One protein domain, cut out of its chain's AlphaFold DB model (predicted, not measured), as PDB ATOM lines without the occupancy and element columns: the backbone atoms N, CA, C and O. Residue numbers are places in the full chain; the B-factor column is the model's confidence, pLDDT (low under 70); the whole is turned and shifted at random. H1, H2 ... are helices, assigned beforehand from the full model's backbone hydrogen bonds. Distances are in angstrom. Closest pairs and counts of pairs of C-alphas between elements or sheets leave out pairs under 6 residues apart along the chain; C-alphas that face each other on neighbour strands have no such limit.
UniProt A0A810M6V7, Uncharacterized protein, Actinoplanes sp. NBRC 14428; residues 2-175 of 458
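Overview. This is residues 2 to 175 of the 458 residues of an uncharacterized protein of Actinoplanes sp. NBRC 14428 (UniProt A0A810M6V7). Two groups of helices lie one after the other along the longest axis: H1, H3, H4 and H6 make an up-and-down bundle at one end, and H7, H9 and H10 make a smaller cluster at the other, where H9 packs on both H7 and H10. The long helix H8 runs along one side from H1 to this cluster, H6 reaches from the bundle to H7, and the short H2 and H5 sit at the far end of the bundle. You will find 174 printed residues with ten named helices, H1 to H10 in that order, and no named strand; the class is all helix. The whole is compact, with a radius of gyration of the C-alphas of 16.3 A and spans of 51 by 34 by 27 A.

Arrangement. Start with the up-and-down bundle, in which each helix runs against the one before it: H1, residues 3 to 19, H3, residues 30 to 44, H4, residues 50 to 60, and H6, residues 71 to 89. H1 touches H3 at a shallow tilt of 18 degrees, opposite ways; the closest C-alphas, of Leu 10 and Ala 42, are 6.6 A apart. H3 touches H4 with residues 43 to 44 alone, the closest C-alphas being Cys 43 and Cys 51 at 5.0 A. H4 and H6 touch at a shallow tilt of 7 degrees, opposite ways, closest at the C-alphas of Leu 55 and Arg 75, 6.7 A apart. H3 and H6 touch at a steep tilt of 44 degrees, the same way; look at Gly 44 and Ala 78, whose C-alphas, the closest, are 4.0 A apart. H2, residues 22 to 25, and H5, residues 65 to 68, only just touch, with 3 pairs of C-alphas within 8 A, the closest being Phe 25 and Gly 66 at 6.6 A. Going outward, H6 touches H7, residues 95 to 107, with residues 80 to 88 alone; the closest C-alphas, of Ala 84 and Ala 101, are 4.3 A apart. H8, residues 120 to 139, touches H1 with residues 122 to 126 alone, closest at the C-alphas of Phe 9 and Leu 122, 6.8 A apart. H8 also touches H10, residues 163 to 171, with residues 134 to 139 alone, and the closest C-alphas, of Glu 135 and Ala 169, are 5.0 A apart. H9, residues 143 to 153, touches H7, with the C-alphas of Ala 99 and Val 145 closest at 5.2 A. H9 and H10 form a hairpin at a shallow tilt of 18 degrees, closest at the C-alphas of Arg 146 and Val 170, 5.5 A apart. Every backbone O i to N i+4 pair is within hydrogen-bond range in H3, H4, H6, H7, H8, H9 and H10; in H1 it is 12 of 13, and H2 and H5 are too short for such a pair.

Along the chain. Find C-alpha 3 at (-33.512, 8.126, 250.816); from there H1 runs 24.9 A to C-alpha 19. After H2, H3 covers 21.1 A and H4 15.3 A. Past H5, find C-alpha 71 at (-47.888, 1.087, 237.355), where H6 begins its 26.7 A. H7 is 18.3 A long and H8 27.8 A. H9 and H10 follow, and H10 ends at C-alpha 171, (-54.660, 8.873, 271.926).

Size, cuts and confidence. The two C-alphas farthest apart are those of Asp 22 and Gly 175, 51.2 A. The printed part has no cut, and its long link is H7 to H8, residues 108 to 119. The mean pLDDT of the printed part is 82.7; look for values under 70 at residues 2 to 4, 6 to 7, 17 to 30, 112 to 118 and 156 to 161.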
ATOM      1  N   ASP A   2     -33.075   7.145 255.634       66.50
ATOM      2  CA  ASP A   2     -32.494   7.939 254.549       66.50
ATOM      3  C   ASP A   2     -33.078   7.489 253.194       66.50
ATOM      4  O   ASP A   2     -33.539   6.356 253.044       66.50
ATOM      5  N   THR A   3     -33.063   8.374 252.199       62.31
ATOM      6  CA  THR A   3     -33.512   8.126 250.816       62.31
ATOM      7  C   THR A   3     -32.806   6.910 250.205       62.31
ATOM      8  O   THR A   3     -33.393   6.167 249.418       62.31
ATOM      9  N   SER A   4     -31.556   6.679 250.614       69.38
ATOM     10  CA  SER A   4     -30.726   5.542 250.216       69.38
ATOM     11  C   SER A   4     -31.341   4.191 250.615       69.38
ATOM     12  O   SER A   4     -31.425   3.289 249.781       69.38
ATOM     13  N   ASP A   5     -31.852   4.069 251.847       70.62
ATOM     14  CA  ASP A   5     -32.474   2.836 252.358       70.62
ATOM     15  C   ASP A   5     -33.782   2.522 251.620       70.62
ATOM     16  O   ASP A   5     -34.086   1.368 251.315       70.62
ATOM     17  N   LEU A   6     -34.548   3.564 251.291       68.62
ATOM     18  CA  LEU A   6     -35.823   3.435 250.593       68.62
ATOM     19  C   LEU A   6     -35.642   2.997 249.134       68.62
ATOM     20  O   LEU A   6     -36.399   2.160 248.645       68.62
ATOM     21  N   ASN A   7     -34.621   3.518 248.450       68.62
ATOM     22  CA  ASN A   7     -34.279   3.094 247.091       68.62
ATOM     23  C   ASN A   7     -33.784   1.642 247.058       68.62
ATOM     24  O   ASN A   7     -34.195   0.878 246.185       68.62
ATOM     25  N   LEU A   8     -32.957   1.234 248.028       73.75
ATOM     26  CA  LEU A   8     -32.551  -0.167 248.184       73.75
ATOM     27  C   LEU A   8     -33.760  -1.077 248.427       73.75
ATOM     28  O   LEU A   8     -33.869  -2.141 247.818       73.75
ATOM     29  N   PHE A   9     -34.701  -0.634 249.257       74.94
ATOM     30  CA  PHE A   9     -35.940  -1.357 249.504       74.94
ATOM     31  C   PHE A   9     -36.824  -1.477 248.258       74.94
ATOM     32  O   PHE A   9     -37.276  -2.574 247.944       74.94
ATOM     33  N   LEU A  10     -37.027  -0.392 247.506       71.25
ATOM     34  CA  LEU A  10     -37.772  -0.412 246.242       71.25
ATOM     35  C   LEU A  10     -37.170  -1.407 245.247       71.25
ATOM     36  O   LEU A  10     -37.895  -2.215 244.665       71.25
ATOM     37  N   LEU A  11     -35.844  -1.401 245.094       72.38
ATOM     38  CA  LEU A  11     -35.148  -2.358 244.238       72.38
ATOM     39  C   LEU A  11     -35.318  -3.801 244.736       72.38
ATOM     40  O   LEU A  11     -35.525  -4.692 243.916       72.38
ATOM     41  N   ALA A  12     -35.306  -4.037 246.051       76.12
ATOM     42  CA  ALA A  12     -35.554  -5.358 246.632       76.12
ATOM     43  C   ALA A  12     -37.002  -5.844 246.414       76.12
ATOM     44  O   ALA A  12     -37.215  -7.008 246.073       76.12
ATOM     45  N   VAL A  13     -37.998  -4.959 246.542       71.44
ATOM     46  CA  VAL A  13     -39.413  -5.248 246.239       71.44
ATOM     47  C   VAL A  13     -39.579  -5.616 244.763       71.44
ATOM     48  O   VAL A  13     -40.201  -6.631 244.438       71.44
ATOM     49  N   ILE A  14     -38.993  -4.828 243.855       70.12
ATOM     50  CA  ILE A  14     -39.033  -5.078 242.406       70.12
ATOM     51  C   ILE A  14     -38.320  -6.396 242.067       70.12
ATOM     52  O   ILE A  14     -38.862  -7.220 241.332       70.12
ATOM     53  N   ALA A  15     -37.132  -6.638 242.623       71.88
ATOM     54  CA  ALA A  15     -36.379  -7.869 242.398       71.88
ATOM     55  C   ALA A  15     -37.162  -9.106 242.859       71.88
ATOM     56  O   ALA A  15     -37.309 -10.054 242.090       71.88
ATOM     57  N   ARG A  16     -37.750  -9.077 244.060       70.12
ATOM     58  CA  ARG A  16     -38.527 -10.210 244.573       70.12
ATOM     59  C   ARG A  16     -39.815 -10.441 243.791       70.12
ATOM     60  O   ARG A  16     -40.182 -11.579 243.522       70.12
ATOM     61  N   THR A  17     -40.506  -9.379 243.390       65.25
ATOM     62  CA  THR A  17     -41.745  -9.511 242.606       65.25
ATOM     63  C   THR A  17     -41.503 -10.093 241.212       65.25
ATOM     64  O   THR A  17     -42.384 -10.772 240.686       65.25
ATOM     65  N   ARG A  18     -40.303  -9.924 240.632       67.06
ATOM     66  CA  ARG A  18     -39.887 -10.611 239.391       67.06
ATOM     67  C   ARG A  18     -39.768 -12.131 239.543       67.06
ATOM     68  O   ARG A  18     -39.955 -12.838 238.552       67.06
ATOM     69  N   GLU A  19     -39.479 -12.629 240.745       66.06
ATOM     70  CA  GLU A  19     -39.300 -14.062 241.023       66.06
ATOM     71  C   GLU A  19     -40.631 -14.833 241.095       66.06
ATOM     72  O   GLU A  19     -40.639 -16.057 240.964       66.06
ATOM     73  N   TYR A  20     -41.769 -14.142 241.229       62.47
ATOM     74  CA  TYR A  20     -43.089 -14.766 241.115       62.47
ATOM     75  C   TYR A  20     -43.378 -15.153 239.655       62.47
ATOM     76  O   TYR A  20     -43.117 -14.387 238.720       62.47
ATOM     77  N   SER A  21     -43.907 -16.360 239.436       53.94
ATOM     78  CA  SER A  21     -44.235 -16.872 238.100       53.94
ATOM     79  C   SER A  21     -45.378 -16.079 237.453       53.94
ATOM     80  O   SER A  21     -46.213 -15.498 238.143       53.94
ATOM     81  N   ASP A  22     -45.462 -16.083 236.121       55.75
ATOM     82  CA  ASP A  22     -46.533 -15.385 235.385       55.75
ATOM     83  C   ASP A  22     -47.937 -15.933 235.728       55.75
ATOM     84  O   ASP A  22     -48.939 -15.242 235.564       55.75
ATOM     85  N   VAL A  23     -48.006 -17.146 236.295       52.06
ATOM     86  CA  VAL A  23     -49.227 -17.787 236.809       52.06
ATOM     87  C   VAL A  23     -49.721 -17.134 238.116       52.06
ATOM     88  O   VAL A  23     -50.926 -17.101 238.359       52.06
ATOM     89  N   ALA A  24     -48.827 -16.539 238.919       51.56
ATOM     90  CA  ALA A  24     -49.157 -15.845 240.173       51.56
ATOM     91  C   ALA A  24     -49.779 -14.443 239.967       51.56
ATOM     92  O   ALA A  24     -50.214 -13.808 240.924       51.56
ATOM     93  N   PHE A  25     -49.857 -13.963 238.718       56.88
ATOM     94  CA  PHE A  25     -50.438 -12.668 238.341       56.88
ATOM     95  C   PHE A  25     -51.766 -12.811 237.566       56.88
ATOM     96  O   PHE A  25     -52.056 -12.023 236.665       56.88
ATOM     97  N   SER A  26     -52.616 -13.769 237.946       56.97
ATOM     98  CA  SER A  26     -54.027 -13.775 237.518       56.97
ATOM     99  C   SER A  26     -54.840 -12.729 238.305       56.97
ATOM    100  O   SER A  26     -54.566 -12.551 239.494       56.97
ATOM    101  N   PRO A  27     -55.824 -12.031 237.698       53.78
ATOM    102  CA  PRO A  27     -56.637 -11.027 238.389       53.78
ATOM    103  C   PRO A  27     -57.283 -11.574 239.671       53.78
ATOM    104  O   PRO A  27     -57.946 -12.610 239.635       53.78
ATOM    105  N   GLY A  28     -57.106 -10.869 240.792       56.66
ATOM    106  CA  GLY A  28     -57.692 -11.233 242.091       56.66
ATOM    107  C   GLY A  28     -56.775 -12.042 243.017       56.66
ATOM    108  O   GLY A  28     -57.217 -12.443 244.093       56.66
ATOM    109  N   HIS A  29     -55.510 -12.265 242.642       68.75
ATOM    110  CA  HIS A  29     -54.540 -12.944 243.505       68.75
ATOM    111  C   HIS A  29     -53.970 -11.999 244.577       68.75
ATOM    112  O   HIS A  29     -53.626 -10.847 244.298       68.75
ATOM    113  N   TYR A  30     -53.815 -12.512 245.798       69.94
ATOM    114  CA  TYR A  30     -53.287 -11.799 246.971       69.94
ATOM    115  C   TYR A  30     -51.925 -11.118 246.707       69.94
ATOM    116  O   TYR A  30     -51.689  -9.988 247.134       69.94
ATOM    117  N   ASP A  31     -51.063 -11.748 245.905       72.00
ATOM    118  CA  ASP A  31     -49.726 -11.231 245.576       72.00
ATOM    119  C   ASP A  31     -49.749  -9.949 244.723       72.00
ATOM    120  O   ASP A  31     -48.866  -9.101 244.856       72.00
ATOM    121  N   GLN A  32     -50.776  -9.757 243.884       75.75
ATOM    122  CA  GLN A  32     -50.918  -8.549 243.059       75.75
ATOM    123  C   GLN A  32     -51.260  -7.330 243.911       75.75
ATOM    124  O   GLN A  32     -50.643  -6.274 243.778       75.75
ATOM    125  N   GLN A  33     -52.238  -7.494 244.806       77.38
ATOM    126  CA  GLN A  33     -52.656  -6.434 245.716       77.38
ATOM    127  C   GLN A  33     -51.496  -6.033 246.629       77.38
ATOM    128  O   GLN A  33     -51.252  -4.842 246.809       77.38
ATOM    129  N   ASN A  34     -50.716  -7.006 247.105       78.19
ATOM    130  CA  ASN A  34     -49.505  -6.738 247.876       78.19
ATOM    131  C   ASN A  34     -48.438  -5.991 247.072       78.19
ATOM    132  O   ASN A  34     -47.861  -5.041 247.597       78.19
ATOM    133  N   PHE A  35     -48.193  -6.360 245.809       82.06
ATOM    134  CA  PHE A  35     -47.243  -5.635 244.959       82.06
ATOM    135  C   PHE A  35     -47.628  -4.160 244.808       82.06
ATOM    136  O   PHE A  35     -46.794  -3.284 245.050       82.06
ATOM    137  N   VAL A  36     -48.889  -3.884 244.457       86.62
ATOM    138  CA  VAL A  36     -49.389  -2.511 244.302       86.62
ATOM    139  C   VAL A  36     -49.250  -1.740 245.607       86.62
ATOM    140  O   VAL A  36     -48.731  -0.626 245.620       86.62
ATOM    141  N   HIS A  37     -49.682  -2.350 246.708       85.88
ATOM    142  CA  HIS A  37     -49.734  -1.709 248.013       85.88
ATOM    143  C   HIS A  37     -48.344  -1.384 248.564       85.88
ATOM    144  O   HIS A  37     -48.070  -0.235 248.903       85.88
ATOM    145  N   ILE A  38     -47.439  -2.366 248.584       85.06
ATOM    146  CA  ILE A  38     -46.074  -2.213 249.109       85.06
ATOM    147  C   ILE A  38     -45.276  -1.214 248.267       85.06
ATOM    148  O   ILE A  38     -44.599  -0.347 248.821       85.06
ATOM    149  N   THR A  39     -45.375  -1.301 246.937       87.38
ATOM    150  CA  THR A  39     -44.632  -0.407 246.035       87.38
ATOM    151  C   THR A  39     -45.151   1.025 246.132       87.38
ATOM    152  O   THR A  39     -44.358   1.961 246.231       87.38
ATOM    153  N   ALA A  40     -46.475   1.212 246.172       91.38
ATOM    154  CA  ALA A  40     -47.070   2.533 246.349       91.38
ATOM    155  C   ALA A  40     -46.712   3.146 247.708       91.38
ATOM    156  O   ALA A  40     -46.363   4.326 247.767       91.38
ATOM    157  N   MET A  41     -46.746   2.348 248.782       90.25
ATOM    158  CA  MET A  41     -46.334   2.771 250.120       90.25
ATOM    159  C   MET A  41     -44.875   3.243 250.113       90.25
ATOM    160  O   MET A  41     -44.583   4.351 250.557       90.25
ATOM    161  N   ALA A  42     -43.964   2.439 249.561       86.81
ATOM    162  CA  ALA A  42     -42.546   2.775 249.486       86.81
ATOM    163  C   ALA A  42     -42.301   4.083 248.719       86.81
ATOM    164  O   ALA A  42     -41.636   4.979 249.231       86.81
ATOM    165  N   CYS A  43     -42.894   4.238 247.532       89.38
ATOM    166  CA  CYS A  43     -42.764   5.466 246.747       89.38
ATOM    167  C   CYS A  43     -43.408   6.682 247.437       89.38
ATOM    168  O   CYS A  43     -42.874   7.786 247.356       89.38
ATOM    169  N   GLY A  44     -44.559   6.513 248.094       90.56
ATOM    170  CA  GLY A  44     -45.298   7.619 248.708       90.56
ATOM    171  C   GLY A  44     -44.635   8.181 249.968       90.56
ATOM    172  O   GLY A  44     -44.669   9.390 250.189       90.56
ATOM    173  N   TRP A  45     -43.966   7.332 250.753       90.12
ATOM    174  CA  TRP A  45     -43.229   7.736 251.960       90.12
ATOM    175  C   TRP A  45     -41.842   8.330 251.696       90.12
ATOM    176  O   TRP A  45     -41.145   8.721 252.641       90.12
ATOM    177  N   ALA A  46     -41.439   8.420 250.429       85.75
ATOM    178  CA  ALA A  46     -40.185   9.043 250.055       85.75
ATOM    179  C   ALA A  46     -40.113  10.509 250.527       85.75
ATOM    180  O   ALA A  46     -41.131  11.211 250.516       85.75
ATOM    181  N   PRO A  47     -38.922  10.999 250.929       81.81
ATOM    182  CA  PRO A  47     -38.704  12.411 251.246       81.81
ATOM    183  C   PRO A  47     -39.110  13.346 250.096       81.81
ATOM    184  O   PRO A  47     -39.355  12.903 248.974       81.81
ATOM    185  N   ALA A  48     -39.157  14.656 250.355       77.50
ATOM    186  CA  ALA A  48     -39.506  15.653 249.342       77.50
ATOM    187  C   ALA A  48     -38.670  15.482 248.054       77.50
ATOM    188  O   ALA A  48     -37.445  15.388 248.103       77.50
ATOM    189  N   GLY A  49     -39.344  15.396 246.903       77.81
ATOM    190  CA  GLY A  49     -38.724  15.110 245.598       77.81
ATOM    191  C   GLY A  49     -38.387  13.631 245.345       77.81
ATOM    192  O   GLY A  49     -38.255  13.225 244.192       77.81
ATOM    193  N   GLY A  50     -38.330  12.803 246.390       84.31
ATOM    194  CA  GLY A  50     -38.040  11.373 246.302       84.31
ATOM    195  C   GLY A  50     -39.161  10.558 245.658       84.31
ATOM    196  O   GLY A  50     -38.868   9.644 244.900       84.31
ATOM    197  N   CYS A  51     -40.434  10.918 245.864       89.44
ATOM    198  CA  CYS A  51     -41.566  10.156 245.312       89.44
ATOM    199  C   CYS A  51     -41.518  10.084 243.775       89.44
ATOM    200  O   CYS A  51     -41.656   9.009 243.191       89.44
ATOM    201  N   ALA A  52     -41.245  11.216 243.116       90.50
ATOM    202  CA  ALA A  52     -41.107  11.276 241.663       90.50
ATOM    203  C   ALA A  52     -39.903  10.458 241.161       90.50
ATOM    204  O   ALA A  52     -40.029   9.739 240.173       90.50
ATOM    205  N   ALA A  53     -38.767  10.519 241.864       88.12
ATOM    206  CA  ALA A  53     -37.572   9.747 241.522       88.12
ATOM    207  C   ALA A  53     -37.788   8.231 241.693       88.12
ATOM    208  O   ALA A  53     -37.393   7.443 240.834       88.12
ATOM    209  N   SER A  54     -38.466   7.815 242.764       86.38
ATOM    210  CA  SER A  54     -38.828   6.418 243.012       86.38
ATOM    211  C   SER A  54     -39.797   5.875 241.956       86.38
ATOM    212  O   SER A  54     -39.628   4.754 241.484       86.38
ATOM    213  N   LEU A  55     -40.778   6.680 241.533       90.44
ATOM    214  CA  LEU A  55     -41.709   6.313 240.461       90.44
ATOM    215  C   LEU A  55     -41.017   6.215 239.095       90.44
ATOM    216  O   LEU A  55     -41.248   5.245 238.378       90.44
ATOM    217  N   ALA A  56     -40.122   7.151 238.764       90.56
ATOM    218  CA  ALA A  56     -39.309   7.065 237.549       90.56
ATOM    219  C   ALA A  56     -38.449   5.789 237.543       90.56
ATOM    220  O   ALA A  56     -38.454   5.036 236.572       90.56
ATOM    221  N   THR A  57     -37.810   5.476 238.676       88.38
ATOM    222  CA  THR A  57     -37.025   4.242 238.855       88.38
ATOM    223  C   THR A  57     -37.869   2.982 238.626       88.38
ATOM    224  O   THR A  57     -37.420   2.027 237.987       88.38
ATOM    225  N   LEU A  58     -39.108   2.958 239.129       87.56
ATOM    226  CA  LEU A  58     -40.043   1.851 238.908       87.56
ATOM    227  C   LEU A  58     -40.408   1.698 237.422       87.56
ATOM    228  O   LEU A  58     -40.490   0.579 236.923       87.56
ATOM    229  N   GLU A  59     -40.626   2.803 236.715       89.81
ATOM    230  CA  GLU A  59     -41.017   2.816 235.300       89.81
ATOM    231  C   GLU A  59     -39.884   2.375 234.364       89.81
ATOM    232  O   GLU A  59     -40.126   1.662 233.384       89.81
ATOM    233  N   GLU A  60     -38.650   2.754 234.701       88.56
ATOM    234  CA  GLU A  60     -37.422   2.364 234.000       88.56
ATOM    235  C   GLU A  60     -36.992   0.921 234.307       88.56
ATOM    236  O   GLU A  60     -36.188   0.331 233.580       88.56
ATOM    237  N   SER A  61     -37.542   0.320 235.361       86.00
ATOM    238  CA  SER A  61     -37.234  -1.055 235.736       86.00
ATOM    239  C   SER A  61     -37.758  -2.067 234.711       86.00
ATOM    240  O   SER A  61     -38.813  -1.911 234.091       86.00
ATOM    241  N   ASP A  62     -37.038  -3.182 234.579       85.94
ATOM    242  CA  ASP A  62     -37.451  -4.340 233.783       85.94
ATOM    243  C   ASP A  62     -38.628  -5.092 234.442       85.94
ATOM    244  O   ASP A  62     -38.456  -6.103 235.122       85.94
ATOM    245  N   LEU A  63     -39.824  -4.505 234.379       84.88
ATOM    246  CA  LEU A  63     -41.067  -5.085 234.889       84.88
ATOM    247  C   LEU A  63     -41.682  -6.034 233.856       84.88
ATOM    248  O   LEU A  63     -41.749  -5.711 232.662       84.88
ATOM    249  N   LYS A  64     -42.221  -7.163 234.326       83.94
ATOM    250  CA  LYS A  64     -42.991  -8.100 233.497       83.94
ATOM    251  C   LYS A  64     -44.262  -7.430 232.950       83.94
ATOM    252  O   LYS A  64     -44.803  -6.539 233.612       83.94
ATOM    253  N   PRO A  65     -44.819  -7.878 231.805       84.56
ATOM    254  CA  PRO A  65     -46.017  -7.271 231.216       84.56
ATOM    255  C   PRO A  65     -47.193  -7.130 232.193       84.56
ATOM    256  O   PRO A  65     -47.780  -6.056 232.280       84.56
ATOM    257  N   GLY A  66     -47.480  -8.163 232.998       81.12
ATOM    258  CA  GLY A  66     -48.542  -8.122 234.010       81.12
ATOM    259  C   GLY A  66     -48.310  -7.077 235.107       81.12
ATOM    260  O   GLY A  66     -49.248  -6.406 235.518       81.12
ATOM    261  N   GLN A  67     -47.063  -6.856 235.527       83.25
ATOM    262  CA  GLN A  67     -46.713  -5.841 236.530       83.25
ATOM    263  C   GLN A  67     -46.860  -4.420 235.973       83.25
ATOM    264  O   GLN A  67     -47.365  -3.537 236.665       83.25
ATOM    265  N   ARG A  68     -46.475  -4.204 234.704       87.94
ATOM    266  CA  ARG A  68     -46.593  -2.894 234.038       87.94
ATOM    267  C   ARG A  68     -48.035  -2.386 233.996       87.94
ATOM    268  O   ARG A  68     -48.237  -1.178 234.069       87.94
ATOM    269  N   THR A  69     -49.024  -3.284 233.943       89.81
ATOM    270  CA  THR A  69     -50.447  -2.896 233.957       89.81
ATOM    271  C   THR A  69     -50.870  -2.160 235.232       89.81
ATOM    272  O   THR A  69     -51.779  -1.339 235.176       89.81
ATOM    273  N   TYR A  70     -50.169  -2.375 236.351       89.56
ATOM    274  CA  TYR A  70     -50.483  -1.766 237.646       89.56
ATOM    275  C   TYR A  70     -49.699  -0.484 237.952       89.56
ATOM    276  O   TYR A  70     -50.006   0.207 238.921       89.56
ATOM    277  N   VAL A  71     -48.699  -0.126 237.140       91.56
ATOM    278  CA  VAL A  71     -47.888   1.087 237.355       91.56
ATOM    279  C   VAL A  71     -48.740   2.364 237.455       91.56
ATOM    280  O   VAL A  71     -48.466   3.164 238.352       91.56
ATOM    281  N   PRO A  72     -49.797   2.579 236.639       95.38
ATOM    282  CA  PRO A  72     -50.670   3.744 236.797       95.38
ATOM    283  C   PRO A  72     -51.359   3.809 238.167       95.38
ATOM    284  O   PRO A  72     -51.424   4.880 238.769       95.38
ATOM    285  N   GLU A  73     -51.826   2.669 238.682       93.88
ATOM    286  CA  GLU A  73     -52.454   2.581 240.004       93.88
ATOM    287  C   GLU A  73     -51.432   2.828 241.123       93.88
ATOM    288  O   GLU A  73     -51.696   3.607 242.040       93.88
ATOM    289  N   ILE A  74     -50.239   2.227 241.024       93.19
ATOM    290  CA  ILE A  74     -49.130   2.462 241.962       93.19
ATOM    291  C   ILE A  74     -48.783   3.950 242.006       93.19
ATOM    292  O   ILE A  74     -48.659   4.517 243.090       93.19
ATOM    293  N   ARG A  75     -48.670   4.594 240.838       95.31
ATOM    294  CA  ARG A  75     -48.384   6.026 240.719       95.31
ATOM    295  C   ARG A  75     -49.451   6.864 241.415       95.31
ATOM    296  O   ARG A  75     -49.107   7.709 242.238       95.31
ATOM    297  N   GLN A  76     -50.725   6.602 241.127       96.12
ATOM    298  CA  GLN A  76     -51.842   7.316 241.740       96.12
ATOM    299  C   GLN A  76     -51.825   7.183 243.269       96.12
ATOM    300  O   GLN A  76     -51.899   8.187 243.977       96.12
ATOM    301  N   ARG A  77     -51.687   5.955 243.785       95.56
ATOM    302  CA  ARG A  77     -51.655   5.682 245.231       95.56
ATOM    303  C   ARG A  77     -50.434   6.307 245.910       95.56
ATOM    304  O   ARG A  77     -50.584   6.929 246.957       95.56
ATOM    305  N   ALA A  78     -49.249   6.195 245.308       94.62
ATOM    306  CA  ALA A  78     -48.020   6.787 245.836       94.62
ATOM    307  C   ALA A  78     -48.113   8.316 245.913       94.62
ATOM    308  O   ALA A  78     -47.744   8.905 246.923       94.62
ATOM    309  N   GLN A  79     -48.649   8.961 244.873       95.62
ATOM    310  CA  GLN A  79     -48.839  10.412 244.846       95.62
ATOM    311  C   GLN A  79     -49.888  10.880 245.859       95.62
ATOM    312  O   GLN A  79     -49.679  11.899 246.522       95.62
ATOM    313  N   ALA A  80     -50.990  10.137 246.008       96.56
ATOM    314  CA  ALA A  80     -52.004  10.415 247.022       96.56
ATOM    315  C   ALA A  80     -51.413  10.319 248.437       96.56
ATOM    316  O   ALA A  80     -51.567  11.244 249.230       96.56
ATOM    317  N   LEU A  81     -50.659   9.251 248.718       96.06
ATOM    318  CA  LEU A  81     -49.965   9.064 249.990       96.06
ATOM    319  C   LEU A  81     -48.929  10.162 250.249       96.06
ATOM    320  O   LEU A  81     -48.929  10.759 251.321       96.06
ATOM    321  N   HIS A  82     -48.089  10.482 249.265       95.06
ATOM    322  CA  HIS A  82     -47.093  11.546 249.388       95.06
ATOM    323  C   HIS A  82     -47.745  12.900 249.697       95.06
ATOM    324  O   HIS A  82     -47.304  13.632 250.582       95.06
ATOM    325  N   SER A  83     -48.851  13.207 249.011       94.81
ATOM    326  CA  SER A  83     -49.631  14.428 249.241       94.81
ATOM    327  C   SER A  83     -50.281  14.448 250.625       94.81
ATOM    328  O   SER A  83     -50.343  15.504 251.254       94.81
ATOM    329  N   ALA A  84     -50.750  13.297 251.114       96.38
ATOM    330  CA  ALA A  84     -51.318  13.154 252.448       96.38
ATOM    331  C   ALA A  84     -50.260  13.362 253.544       96.38
ATOM    332  O   ALA A  84     -50.494  14.130 254.474       96.38
ATOM    333  N   VAL A  85     -49.070  12.766 253.402       94.88
ATOM    334  CA  VAL A  85     -47.943  12.989 254.325       94.88
ATOM    335  C   VAL A  85     -47.569  14.473 254.363       94.88
ATOM    336  O   VAL A  85     -47.503  15.056 255.441       94.88
ATOM    337  N   ALA A  86     -47.430  15.115 253.198       93.69
ATOM    338  CA  ALA A  86     -47.122  16.542 253.118       93.69
ATOM    339  C   ALA A  86     -48.218  17.431 253.740       93.69
ATOM    340  O   ALA A  86     -47.917  18.467 254.330       93.69
ATOM    341  N   ALA A  87     -49.493  17.039 253.624       95.00
ATOM    342  CA  ALA A  87     -50.595  17.743 254.275       95.00
ATOM    343  C   ALA A  87     -50.524  17.635 255.806       95.00
ATOM    344  O   ALA A  87     -50.688  18.650 256.472       95.00
ATOM    345  N   LEU A  88     -50.230  16.451 256.356       94.62
ATOM    346  CA  LEU A  88     -50.091  16.244 257.807       94.62
ATOM    347  C   LEU A  88     -48.873  16.967 258.408       94.62
ATOM    348  O   LEU A  88     -48.888  17.300 259.590       94.62
ATOM    349  N   GLU A  89     -47.830  17.209 257.608       93.31
ATOM    350  CA  GLU A  89     -46.641  17.986 257.994       93.31
ATOM    351  C   GLU A  89     -46.857  19.509 257.886       93.31
ATOM    352  O   GLU A  89     -46.079  20.296 258.429       93.31
ATOM    353  N   SER A  90     -47.910  19.946 257.190       90.62
ATOM    354  CA  SER A  90     -48.214  21.358 256.976       90.62
ATOM    355  C   SER A  90     -48.981  21.959 258.156       90.62
ATOM    356  O   SER A  90     -50.079  21.527 258.486       90.62
ATOM    357  N   ALA A  91     -48.464  23.049 258.727       77.81
ATOM    358  CA  ALA A  91     -49.113  23.773 259.824       77.81
ATOM    359  C   ALA A  91     -50.379  24.573 259.421       77.81
ATOM    360  O   ALA A  91     -50.945  25.263 260.265       77.81
ATOM    361  N   GLY A  92     -50.800  24.543 258.148       77.38
ATOM    362  CA  GLY A  92     -51.840  25.433 257.608       77.38
ATOM    363  C   GLY A  92     -52.998  24.748 256.880       77.38
ATOM    364  O   GLY A  92     -53.784  25.441 256.236       77.38
ATOM    365  N   ALA A  93     -53.098  23.419 256.920       84.19
ATOM    366  CA  ALA A  93     -54.240  22.712 256.346       84.19
ATOM    367  C   ALA A  93     -55.474  22.807 257.263       84.19
ATOM    368  O   ALA A  93     -55.351  22.836 258.487       84.19
ATOM    369  N   ASP A  94     -56.665  22.855 256.662       93.38
ATOM    370  CA  ASP A  94     -57.923  22.775 257.407       93.38
ATOM    371  C   ASP A  94     -58.174  21.361 257.969       93.38
ATOM    372  O   ASP A  94     -57.509  20.383 257.612       93.38
ATOM    373  N   HIS A  95     -59.137  21.269 258.889       93.69
ATOM    374  CA  HIS A  95     -59.477  20.040 259.601       93.69
ATOM    375  C   HIS A  95     -59.857  18.886 258.659       93.69
ATOM    376  O   HIS A  95     -59.298  17.796 258.793       93.69
ATOM    377  N   ASP A  96     -60.739  19.130 257.684       94.69
ATOM    378  CA  ASP A  96     -61.245  18.095 256.772       94.69
ATOM    379  C   ASP A  96     -60.118  17.506 255.923       94.69
ATOM    380  O   ASP A  96     -60.019  16.286 255.741       94.69
ATOM    381  N   ARG A  97     -59.218  18.368 255.437       95.44
ATOM    382  CA  ARG A  97     -58.045  17.957 254.672       95.44
ATOM    383  C   ARG A  97     -57.082  17.128 255.514       95.44
ATOM    384  O   ARG A  97     -56.570  16.124 255.016       95.44
ATOM    385  N   LEU A  98     -56.834  17.518 256.765       96.62
ATOM    386  CA  LEU A  98     -55.977  16.760 257.681       96.62
ATOM    387  C   LEU A  98     -56.593  15.399 258.041       96.62
ATOM    388  O   LEU A  98     -55.892  14.388 258.015       96.62
ATOM    389  N   ALA A  99     -57.901  15.338 258.297       95.62
ATOM    390  CA  ALA A  99     -58.608  14.089 258.576       95.62
ATOM    391  C   ALA A  99     -58.592  13.137 257.365       95.62
ATOM    392  O   ALA A  99     -58.310  11.944 257.506       95.62
ATOM    393  N   ALA A 100     -58.821  13.659 256.155       96.00
ATOM    394  CA  ALA A 100     -58.717  12.887 254.917       96.00
ATOM    395  C   ALA A 100     -57.285  12.387 254.655       96.00
ATOM    396  O   ALA A 100     -57.094  11.232 254.263       96.00
ATOM    397  N   ALA A 101     -56.278  13.225 254.915       96.94
ATOM    398  CA  ALA A 101     -54.876  12.843 254.802       96.94
ATOM    399  C   ALA A 101     -54.504  11.737 255.803       96.94
ATOM    400  O   ALA A 101     -53.885  10.745 255.421       96.94
ATOM    401  N   GLY A 102     -54.947  11.852 257.059       96.12
ATOM    402  CA  GLY A 102     -54.770  10.812 258.074       96.12
ATOM    403  C   GLY A 102     -55.407   9.481 257.664       96.12
ATOM    404  O   GLY A 102     -54.752   8.444 257.759       96.12
ATOM    405  N   ARG A 103     -56.633   9.510 257.115       94.88
ATOM    406  CA  ARG A 103     -57.297   8.332 256.520       94.88
ATOM    407  C   ARG A 103     -56.450   7.691 255.426       94.88
ATOM    408  O   ARG A 103     -56.147   6.507 255.515       94.88
ATOM    409  N   THR A 104     -55.993   8.483 254.457       95.31
ATOM    410  CA  THR A 104     -55.159   7.988 253.349       95.31
ATOM    411  C   THR A 104     -53.862   7.353 253.855       95.31
ATOM    412  O   THR A 104     -53.470   6.289 253.379       95.31
ATOM    413  N   VAL A 105     -53.204   7.967 254.843       94.94
ATOM    414  CA  VAL A 105     -51.987   7.416 255.450       94.94
ATOM    415  C   VAL A 105     -52.263   6.069 256.119       94.94
ATOM    416  O   VAL A 105     -51.546   5.108 255.845       94.94
ATOM    417  N   ILE A 106     -53.314   5.964 256.935       92.62
ATOM    418  CA  ILE A 106     -53.687   4.720 257.627       92.62
ATOM    419  C   ILE A 106     -54.046   3.619 256.621       92.62
ATOM    420  O   ILE A 106     -53.541   2.502 256.720       92.62
ATOM    421  N   GLU A 107     -54.875   3.932 255.626       90.19
ATOM    422  CA  GLU A 107     -55.317   2.984 254.598       90.19
ATOM    423  C   GLU A 107     -54.175   2.511 253.694       90.19
ATOM    424  O   GLU A 107     -54.260   1.421 253.129       90.19
ATOM    425  N   SER A 108     -53.098   3.295 253.576       90.19
ATOM    426  CA  SER A 108     -51.895   2.920 252.829       90.19
ATOM    427  C   SER A 108     -51.001   1.906 253.550       90.19
ATOM    428  O   SER A 108     -50.087   1.357 252.934       90.19
ATOM    429  N   LEU A 109     -51.240   1.635 254.838       88.31
ATOM    430  CA  LEU A 109     -50.462   0.652 255.588       88.31
ATOM    431  C   LEU A 109     -50.886  -0.779 255.213       88.31
ATOM    432  O   LEU A 109     -52.065  -1.025 254.945       88.31
ATOM    433  N   PRO A 110     -49.959  -1.749 255.138       78.19
ATOM    434  CA  PRO A 110     -50.268  -3.142 254.834       78.19
ATOM    435  C   PRO A 110     -51.267  -3.722 255.837       78.19
ATOM    436  O   PRO A 110     -51.077  -3.626 257.051       78.19
ATOM    437  N   ARG A 111     -52.325  -4.359 255.323       71.69
ATOM    438  CA  ARG A 111     -53.317  -5.050 256.162       71.69
ATOM    439  C   ARG A 111     -52.768  -6.344 256.751       71.69
ATOM    440  O   ARG A 111     -53.133  -6.699 257.868       71.69
ATOM    441  N   ASP A 112     -51.879  -7.018 256.020       69.06
ATOM    442  CA  ASP A 112     -51.288  -8.287 256.422       69.06
ATOM    443  C   ASP A 112     -49.806  -8.397 256.031       69.06
ATOM    444  O   ASP A 112     -49.443  -8.223 254.872       69.06
ATOM    445  N   ASN A 113     -48.949  -8.704 257.011       66.81
ATOM    446  CA  ASN A 113     -47.517  -8.947 256.817       66.81
ATOM    447  C   ASN A 113     -47.155 -10.434 256.642       66.81
ATOM    448  O   ASN A 113     -45.997 -10.750 256.365       66.81
ATOM    449  N   SER A 114     -48.103 -11.356 256.830       60.94
ATOM    450  CA  SER A 114     -47.833 -12.798 256.932       60.94
ATOM    451  C   SER A 114     -47.460 -13.470 255.604       60.94
ATOM    452  O   SER A 114     -46.843 -14.535 255.619       60.94
ATOM    453  N   GLY A 115     -47.743 -12.830 254.465       59.78
ATOM    454  CA  GLY A 115     -47.413 -13.337 253.129       59.78
ATOM    455  C   GLY A 115     -46.243 -12.645 252.423       59.78
ATOM    456  O   GLY A 115     -45.974 -12.944 251.260       59.78
ATOM    457  N   ILE A 116     -45.536 -11.719 253.079       62.97
ATOM    458  CA  ILE A 116     -44.482 -10.942 252.415       62.97
ATOM    459  C   ILE A 116     -43.199 -11.769 252.346       62.97
ATOM    460  O   ILE A 116     -42.514 -11.997 253.340       62.97
ATOM    461  N   SER A 117     -42.879 -12.228 251.136       60.38
ATOM    462  CA  SER A 117     -41.708 -13.061 250.855       60.38
ATOM    463  C   SER A 117     -40.464 -12.253 250.454       60.38
ATOM    464  O   SER A 117     -39.539 -12.812 249.882       60.38
ATOM    465  N   ILE A 118     -40.440 -10.941 250.696       65.81
ATOM    466  CA  ILE A 118     -39.242 -10.095 250.522       65.81
ATOM    467  C   ILE A 118     -38.218 -10.458 251.613       65.81
ATOM    468  O   ILE A 118     -38.589 -11.120 252.585       65.81
ATOM    469  N   ASP A 119     -36.948 -10.061 251.455       73.62
ATOM    470  CA  ASP A 119     -35.982 -10.059 252.561       73.62
ATOM    471  C   ASP A 119     -36.672  -9.495 253.810       73.62
ATOM    472  O   ASP A 119     -37.038  -8.313 253.870       73.62
ATOM    473  N   LYS A 120     -36.940 -10.394 254.762       73.31
ATOM    474  CA  LYS A 120     -37.793 -10.103 255.909       73.31
ATOM    475  C   LYS A 120     -37.180  -8.993 256.745       73.31
ATOM    476  O   LYS A 120     -37.928  -8.162 257.247       73.31
ATOM    477  N   ASP A 121     -35.858  -8.937 256.843       79.06
ATOM    478  CA  ASP A 121     -35.165  -7.974 257.691       79.06
ATOM    479  C   ASP A 121     -35.220  -6.571 257.078       79.06
ATOM    480  O   ASP A 121     -35.520  -5.592 257.774       79.06
ATOM    481  N   LEU A 122     -35.033  -6.465 255.758       77.62
ATOM    482  CA  LEU A 122     -35.151  -5.193 255.045       77.62
ATOM    483  C   LEU A 122     -36.600  -4.678 255.035       77.62
ATOM    484  O   LEU A 122     -36.837  -3.502 255.327       77.62
ATOM    485  N   TRP A 123     -37.577  -5.554 254.761       79.69
ATOM    486  CA  TRP A 123     -39.002  -5.205 254.830       79.69
ATOM    487  C   TRP A 123     -39.397  -4.725 256.222       79.69
ATOM    488  O   TRP A 123     -39.983  -3.652 256.356       79.69
ATOM    489  N   LEU A 124     -39.051  -5.492 257.259       80.81
ATOM    490  CA  LEU A 124     -39.364  -5.135 258.637       80.81
ATOM    491  C   LEU A 124     -38.733  -3.794 259.009       80.81
ATOM    492  O   LEU A 124     -39.406  -2.973 259.622       80.81
ATOM    493  N   THR A 125     -37.493  -3.525 258.599       83.50
ATOM    494  CA  THR A 125     -36.820  -2.249 258.886       83.50
ATOM    495  C   THR A 125     -37.557  -1.059 258.268       83.50
ATOM    496  O   THR A 125     -37.870  -0.092 258.969       83.50
ATOM    497  N   VAL A 126     -37.890  -1.128 256.973       81.81
ATOM    498  CA  VAL A 126     -38.619  -0.047 256.291       81.81
ATOM    499  C   VAL A 126     -40.017   0.117 256.862       81.81
ATOM    500  O   VAL A 126     -40.427   1.226 257.206       81.81
ATOM    501  N   TYR A 127     -40.734  -0.989 257.027       84.50
ATOM    502  CA  TYR A 127     -42.083  -0.977 257.559       84.50
ATOM    503  C   TYR A 127     -42.136  -0.385 258.973       84.50
ATOM    504  O   TYR A 127     -42.960   0.484 259.249       84.50
ATOM    505  N   GLN A 128     -41.210  -0.767 259.857       84.75
ATOM    506  CA  GLN A 128     -41.115  -0.186 261.197       84.75
ATOM    507  C   GLN A 128     -40.821   1.317 261.152       84.75
ATOM    508  O   GLN A 128     -41.439   2.071 261.903       84.75
ATOM    509  N   GLY A 129     -39.941   1.771 260.255       86.25
ATOM    510  CA  GLY A 129     -39.676   3.197 260.066       86.25
ATOM    511  C   GLY A 129     -40.911   3.979 259.606       86.25
ATOM    512  O   GLY A 129     -41.195   5.048 260.148       86.25
ATOM    513  N   VAL A 130     -41.674   3.427 258.656       89.25
ATOM    514  CA  VAL A 130     -42.951   3.994 258.189       89.25
ATOM    515  C   VAL A 130     -43.971   4.059 259.324       89.25
ATOM    516  O   VAL A 130     -44.605   5.096 259.521       89.25
ATOM    517  N   LEU A 131     -44.104   2.990 260.112       88.69
ATOM    518  CA  LEU A 131     -45.022   2.963 261.248       88.69
ATOM    519  C   LEU A 131     -44.660   4.009 262.301       88.69
ATOM    520  O   LEU A 131     -45.527   4.781 262.690       88.69
ATOM    521  N   VAL A 132     -43.393   4.084 262.723       90.56
ATOM    522  CA  VAL A 132     -42.945   5.085 263.708       90.56
ATOM    523  C   VAL A 132     -43.235   6.501 263.213       90.56
ATOM    524  O   VAL A 132     -43.741   7.329 263.967       90.56
ATOM    525  N   ARG A 133     -42.960   6.786 261.935       92.31
ATOM    526  CA  ARG A 133     -43.254   8.102 261.356       92.31
ATOM    527  C   ARG A 133     -44.754   8.377 261.294       92.31
ATOM    528  O   ARG A 133     -45.174   9.491 261.589       92.31
ATOM    529  N   THR A 134     -45.559   7.373 260.953       93.75
ATOM    530  CA  THR A 134     -47.022   7.487 260.969       93.75
ATOM    531  C   THR A 134     -47.512   7.862 262.362       93.75
ATOM    532  O   THR A 134     -48.251   8.827 262.504       93.75
ATOM    533  N   GLU A 135     -47.053   7.166 263.402       93.56
ATOM    534  CA  GLU A 135     -47.433   7.465 264.785       93.56
ATOM    535  C   GLU A 135     -47.102   8.902 265.181       93.56
ATOM    536  O   GLU A 135     -47.946   9.590 265.748       93.56
ATOM    537  N   GLN A 136     -45.900   9.373 264.842       94.06
ATOM    538  CA  GLN A 136     -45.474  10.744 265.117       94.06
ATOM    539  C   GLN A 136     -46.369  11.768 264.415       94.06
ATOM    540  O   GLN A 136     -46.792  12.740 265.040       94.06
ATOM    541  N   LEU A 137     -46.693  11.535 263.137       94.81
ATOM    542  CA  LEU A 137     -47.567  12.420 262.371       94.81
ATOM    543  C   LEU A 137     -48.973  12.469 262.958       94.81
ATOM    544  O   LEU A 137     -49.506  13.562 263.124       94.81
ATOM    545  N   LEU A 138     -49.556  11.313 263.291       95.62
ATOM    546  CA  LEU A 138     -50.907  11.234 263.849       95.62
ATOM    547  C   LEU A 138     -50.985  11.849 265.252       95.62
ATOM    548  O   LEU A 138     -51.926  12.586 265.543       95.62
ATOM    549  N   ALA A 139     -49.991  11.595 266.107       94.88
ATOM    550  CA  ALA A 139     -49.929  12.142 267.461       94.88
ATOM    551  C   ALA A 139     -49.797  13.675 267.477       94.88
ATOM    552  O   ALA A 139     -50.315  14.325 268.383       94.88
ATOM    553  N   ALA A 140     -49.136  14.255 266.470       95.44
ATOM    554  CA  ALA A 140     -48.944  15.699 266.345       95.44
ATOM    555  C   ALA A 140     -50.188  16.457 265.837       95.44
ATOM    556  O   ALA A 140     -50.189  17.688 265.851       95.44
ATOM    557  N   GLN A 141     -51.236  15.759 265.380       96.62
ATOM    558  CA  GLN A 141     -52.413  16.414 264.809       96.62
ATOM    559  C   GLN A 141     -53.296  17.101 265.870       96.62
ATOM    560  O   GLN A 141     -53.355  16.660 267.027       96.62
ATOM    561  N   PRO A 142     -54.061  18.141 265.477       95.88
ATOM    562  CA  PRO A 142     -55.070  18.750 266.339       95.88
ATOM    563  C   PRO A 142     -56.067  17.723 266.885       95.88
ATOM    564  O   PRO A 142     -56.423  16.764 266.202       95.88
ATOM    565  N   THR A 143     -56.575  17.953 268.098       95.56
ATOM    566  CA  THR A 143     -57.494  17.028 268.784       95.56
ATOM    567  C   THR A 143     -58.705  16.638 267.940       95.56
ATOM    568  O   THR A 143     -59.029  15.461 267.890       95.56
ATOM    569  N   ALA A 144     -59.320  17.582 267.219       94.69
ATOM    570  CA  ALA A 144     -60.455  17.284 266.341       94.69
ATOM    571  C   ALA A 144     -60.086  16.290 265.225       94.69
ATOM    572  O   ALA A 144     -60.813  15.340 264.976       94.69
ATOM    573  N   VAL A 145     -58.920  16.452 264.590       96.12
ATOM    574  CA  VAL A 145     -58.438  15.510 263.560       96.12
ATOM    575  C   VAL A 145     -58.169  14.140 264.179       96.12
ATOM    576  O   VAL A 145     -58.533  13.115 263.613       96.12
ATOM    577  N   ARG A 146     -57.545  14.106 265.361       95.75
ATOM    578  CA  ARG A 146     -57.300  12.851 266.078       95.75
ATOM    579  C   ARG A 146     -58.606  12.160 266.481       95.75
ATOM    580  O   ARG A 146     -58.657  10.939 266.405       95.75
ATOM    581  N   GLN A 147     -59.652  12.906 266.835       94.38
ATOM    582  CA  GLN A 147     -60.982  12.361 267.119       94.38
ATOM    583  C   GLN A 147     -61.557  11.619 265.903       94.38
ATOM    584  O   GLN A 147     -61.884  10.443 266.018       94.38
ATOM    585  N   ASP A 148     -61.558  12.238 264.721       93.88
ATOM    586  CA  ASP A 148     -62.014  11.602 263.475       93.88
ATOM    587  C   ASP A 148     -61.279  10.290 263.170       93.88
ATOM    588  O   ASP A 148     -61.867   9.290 262.743       93.88
ATOM    589  N   LEU A 149     -59.958  10.295 263.362       93.50
ATOM    590  CA  LEU A 149     -59.129   9.118 263.127       93.50
ATOM    591  C   LEU A 149     -59.372   8.043 264.184       93.50
ATOM    592  O   LEU A 149     -59.394   6.861 263.847       93.50
ATOM    593  N   PHE A 150     -59.575   8.437 265.439       90.88
ATOM    594  CA  PHE A 150     -59.968   7.538 266.513       90.88
ATOM    595  C   PHE A 150     -61.315   6.876 266.199       90.88
ATOM    596  O   PHE A 150     -61.421   5.653 266.273       90.88
ATOM    597  N   ASP A 151     -62.318   7.646 265.780       88.81
ATOM    598  CA  ASP A 151     -63.649   7.128 265.471       88.81
ATOM    599  C   ASP A 151     -63.617   6.122 264.325       88.81
ATOM    600  O   ASP A 151     -64.207   5.046 264.440       88.81
ATOM    601  N   MET A 152     -62.842   6.418 263.280       88.44
ATOM    602  CA  MET A 152     -62.574   5.509 262.166       88.44
ATOM    603  C   MET A 152     -61.843   4.234 262.615       88.44
ATOM    604  O   MET A 152     -62.269   3.128 262.286       88.44
ATOM    605  N   LEU A 153     -60.770   4.371 263.401       84.94
ATOM    606  CA  LEU A 153     -59.984   3.248 263.924       84.94
ATOM    607  C   LEU A 153     -60.725   2.447 264.995       84.94
ATOM    608  O   LEU A 153     -60.269   1.372 265.368       84.94
ATOM    609  N   THR A 154     -61.849   2.929 265.511       80.06
ATOM    610  CA  THR A 154     -62.706   2.208 266.459       80.06
ATOM    611  C   THR A 154     -63.984   1.682 265.824       80.06
ATOM    612  O   THR A 154     -64.741   0.982 266.491       80.06
ATOM    613  N   VAL A 155     -64.222   1.925 264.528       75.81
ATOM    614  CA  VAL A 155     -65.230   1.159 263.790       75.81
ATOM    615  C   VAL A 155     -64.766  -0.293 263.774       75.81
ATOM    616  O   VAL A 155     -63.648  -0.551 263.317       75.81
ATOM    617  N   PRO A 156     -65.566  -1.237 264.290       58.62
ATOM    618  CA  PRO A 156     -65.180  -2.637 264.354       58.62
ATOM    619  C   PRO A 156     -64.591  -3.120 262.998       58.62
ATOM    620  O   PRO A 156     -63.435  -3.548 262.956       58.62
ATOM    621  N   ALA A 157     -65.250  -2.843 261.865       55.56
ATOM    622  CA  ALA A 157     -64.965  -3.466 260.559       55.56
ATOM    623  C   ALA A 157     -63.580  -3.202 259.923       55.56
ATOM    624  O   ALA A 157     -63.272  -3.738 258.852       55.56
ATOM    625  N   ALA A 158     -62.739  -2.372 260.535       57.59
ATOM    626  CA  ALA A 158     -61.424  -2.030 260.022       57.59
ATOM    627  C   ALA A 158     -60.344  -3.028 260.500       57.59
ATOM    628  O   ALA A 158     -59.795  -2.924 261.602       57.59
ATOM    629  N   GLU A 159     -60.021  -4.013 259.656       60.25
ATOM    630  CA  GLU A 159     -58.922  -4.959 259.891       60.25
ATOM    631  C   GLU A 159     -57.564  -4.309 259.560       60.25
ATOM    632  O   GLU A 159     -57.159  -4.232 258.398       60.25
ATOM    633  N   PHE A 160     -56.834  -3.873 260.593       62.75
ATOM    634  CA  PHE A 160     -55.430  -3.470 260.474       62.75
ATOM    635  C   PHE A 160     -54.576  -4.219 261.501       62.75
ATOM    636  O   PHE A 160     -54.822  -4.120 262.701       62.75
ATOM    637  N   GLN A 161     -53.502  -4.891 261.066       68.31
ATOM    638  CA  GLN A 161     -52.533  -5.519 261.985       68.31
ATOM    639  C   GLN A 161     -51.858  -4.529 262.946       68.31
ATOM    640  O   GLN A 161     -51.329  -4.929 263.979       68.31
ATOM    641  N   VAL A 162     -51.859  -3.240 262.604       75.38
ATOM    642  CA  VAL A 162     -51.236  -2.160 263.383       75.38
ATOM    643  C   VAL A 162     -52.239  -1.224 264.040       75.38
ATOM    644  O   VAL A 162     -51.839  -0.202 264.594       75.38
ATOM    645  N   ARG A 163     -53.529  -1.581 264.018       80.38
ATOM    646  CA  ARG A 163     -54.627  -0.787 264.585       80.38
ATOM    647  C   ARG A 163     -54.312  -0.292 265.993       80.38
ATOM    648  O   ARG A 163     -54.473   0.889 266.273       80.38
ATOM    649  N   ASP A 164     -53.779  -1.168 266.840       77.56
ATOM    650  CA  ASP A 164     -53.480  -0.851 268.238       77.56
ATOM    651  C   ASP A 164     -52.371   0.187 268.400       77.56
ATOM    652  O   ASP A 164     -52.492   1.084 269.232       77.56
ATOM    653  N   ARG A 165     -51.313   0.114 267.581       85.00
ATOM    654  CA  ARG A 165     -50.252   1.137 267.552       85.00
ATOM    655  C   ARG A 165     -50.814   2.489 267.132       85.00
ATOM    656  O   ARG A 165     -50.557   3.495 267.785       85.00
ATOM    657  N   LEU A 166     -51.624   2.502 266.075       89.25
ATOM    658  CA  LEU A 166     -52.216   3.732 265.551       89.25
ATOM    659  C   LEU A 166     -53.191   4.362 266.550       89.25
ATOM    660  O   LEU A 166     -53.129   5.567 266.774       89.25
ATOM    661  N   LEU A 167     -54.029   3.551 267.203       87.62
ATOM    662  CA  LEU A 167     -54.895   4.005 268.289       87.62
ATOM    663  C   LEU A 167     -54.071   4.631 269.419       87.62
ATOM    664  O   LEU A 167     -54.375   5.740 269.846       87.62
ATOM    665  N   VAL A 168     -52.995   3.974 269.872       86.62
ATOM    666  CA  VAL A 168     -52.104   4.531 270.907       86.62
ATOM    667  C   VAL A 168     -51.533   5.881 270.480       86.62
ATOM    668  O   VAL A 168     -51.547   6.819 271.274       86.62
ATOM    669  N   ALA A 169     -51.074   6.007 269.235       90.94
ATOM    670  CA  ALA A 169     -50.534   7.262 268.726       90.94
ATOM    671  C   ALA A 169     -51.581   8.384 268.722       90.94
ATOM    672  O   ALA A 169     -51.332   9.459 269.266       90.94
ATOM    673  N   VAL A 170     -52.775   8.111 268.191       92.19
ATOM    674  CA  VAL A 170     -53.896   9.062 268.147       92.19
ATOM    675  C   VAL A 170     -54.328   9.488 269.556       92.19
ATOM    676  O   VAL A 170     -54.652  10.654 269.775       92.19
ATOM    677  N   MET A 171     -54.277   8.587 270.538       88.50
ATOM    678  CA  MET A 171     -54.660   8.873 271.926       88.50
ATOM    679  C   MET A 171     -53.549   9.544 272.752       88.50
ATOM    680  O   MET A 171     -53.847  10.179 273.762       88.50
ATOM    681  N   SER A 172     -52.281   9.441 272.338       88.50
ATOM    682  CA  SER A 172     -51.111   9.815 273.154       88.50
ATOM    683  C   SER A 172     -51.066  11.282 273.606       88.50
ATOM    684  O   SER A 172     -50.526  11.574 274.671       88.50
ATOM    685  N   ALA A 173     -51.667  12.198 272.841       86.25
ATOM    686  CA  ALA A 173     -51.737  13.625 273.166       86.25
ATOM    687  C   ALA A 173     -52.983  14.021 273.994       86.25
ATOM    688  O   ALA A 173     -53.192  15.203 274.268       86.25
ATOM    689  N   GLY A 174     -53.820  13.058 274.400       86.31
ATOM    690  CA  GLY A 174     -55.020  13.295 275.211       86.31
ATOM    691  C   GLY A 174     -56.146  14.026 274.467       86.31
ATOM    692  O   GLY A 174     -56.096  14.200 273.249       86.31
ATOM    693  N   GLY A 175     -57.194  14.431 275.189       86.38
ATOM    694  CA  GLY A 175     -58.307  15.234 274.654       86.38
ATOM    695  C   GLY A 175     -59.289  14.509 273.723       86.38
ATOM    696  O   GLY A 175     -60.176  15.160 273.186       86.38
TER     697      GLY A 175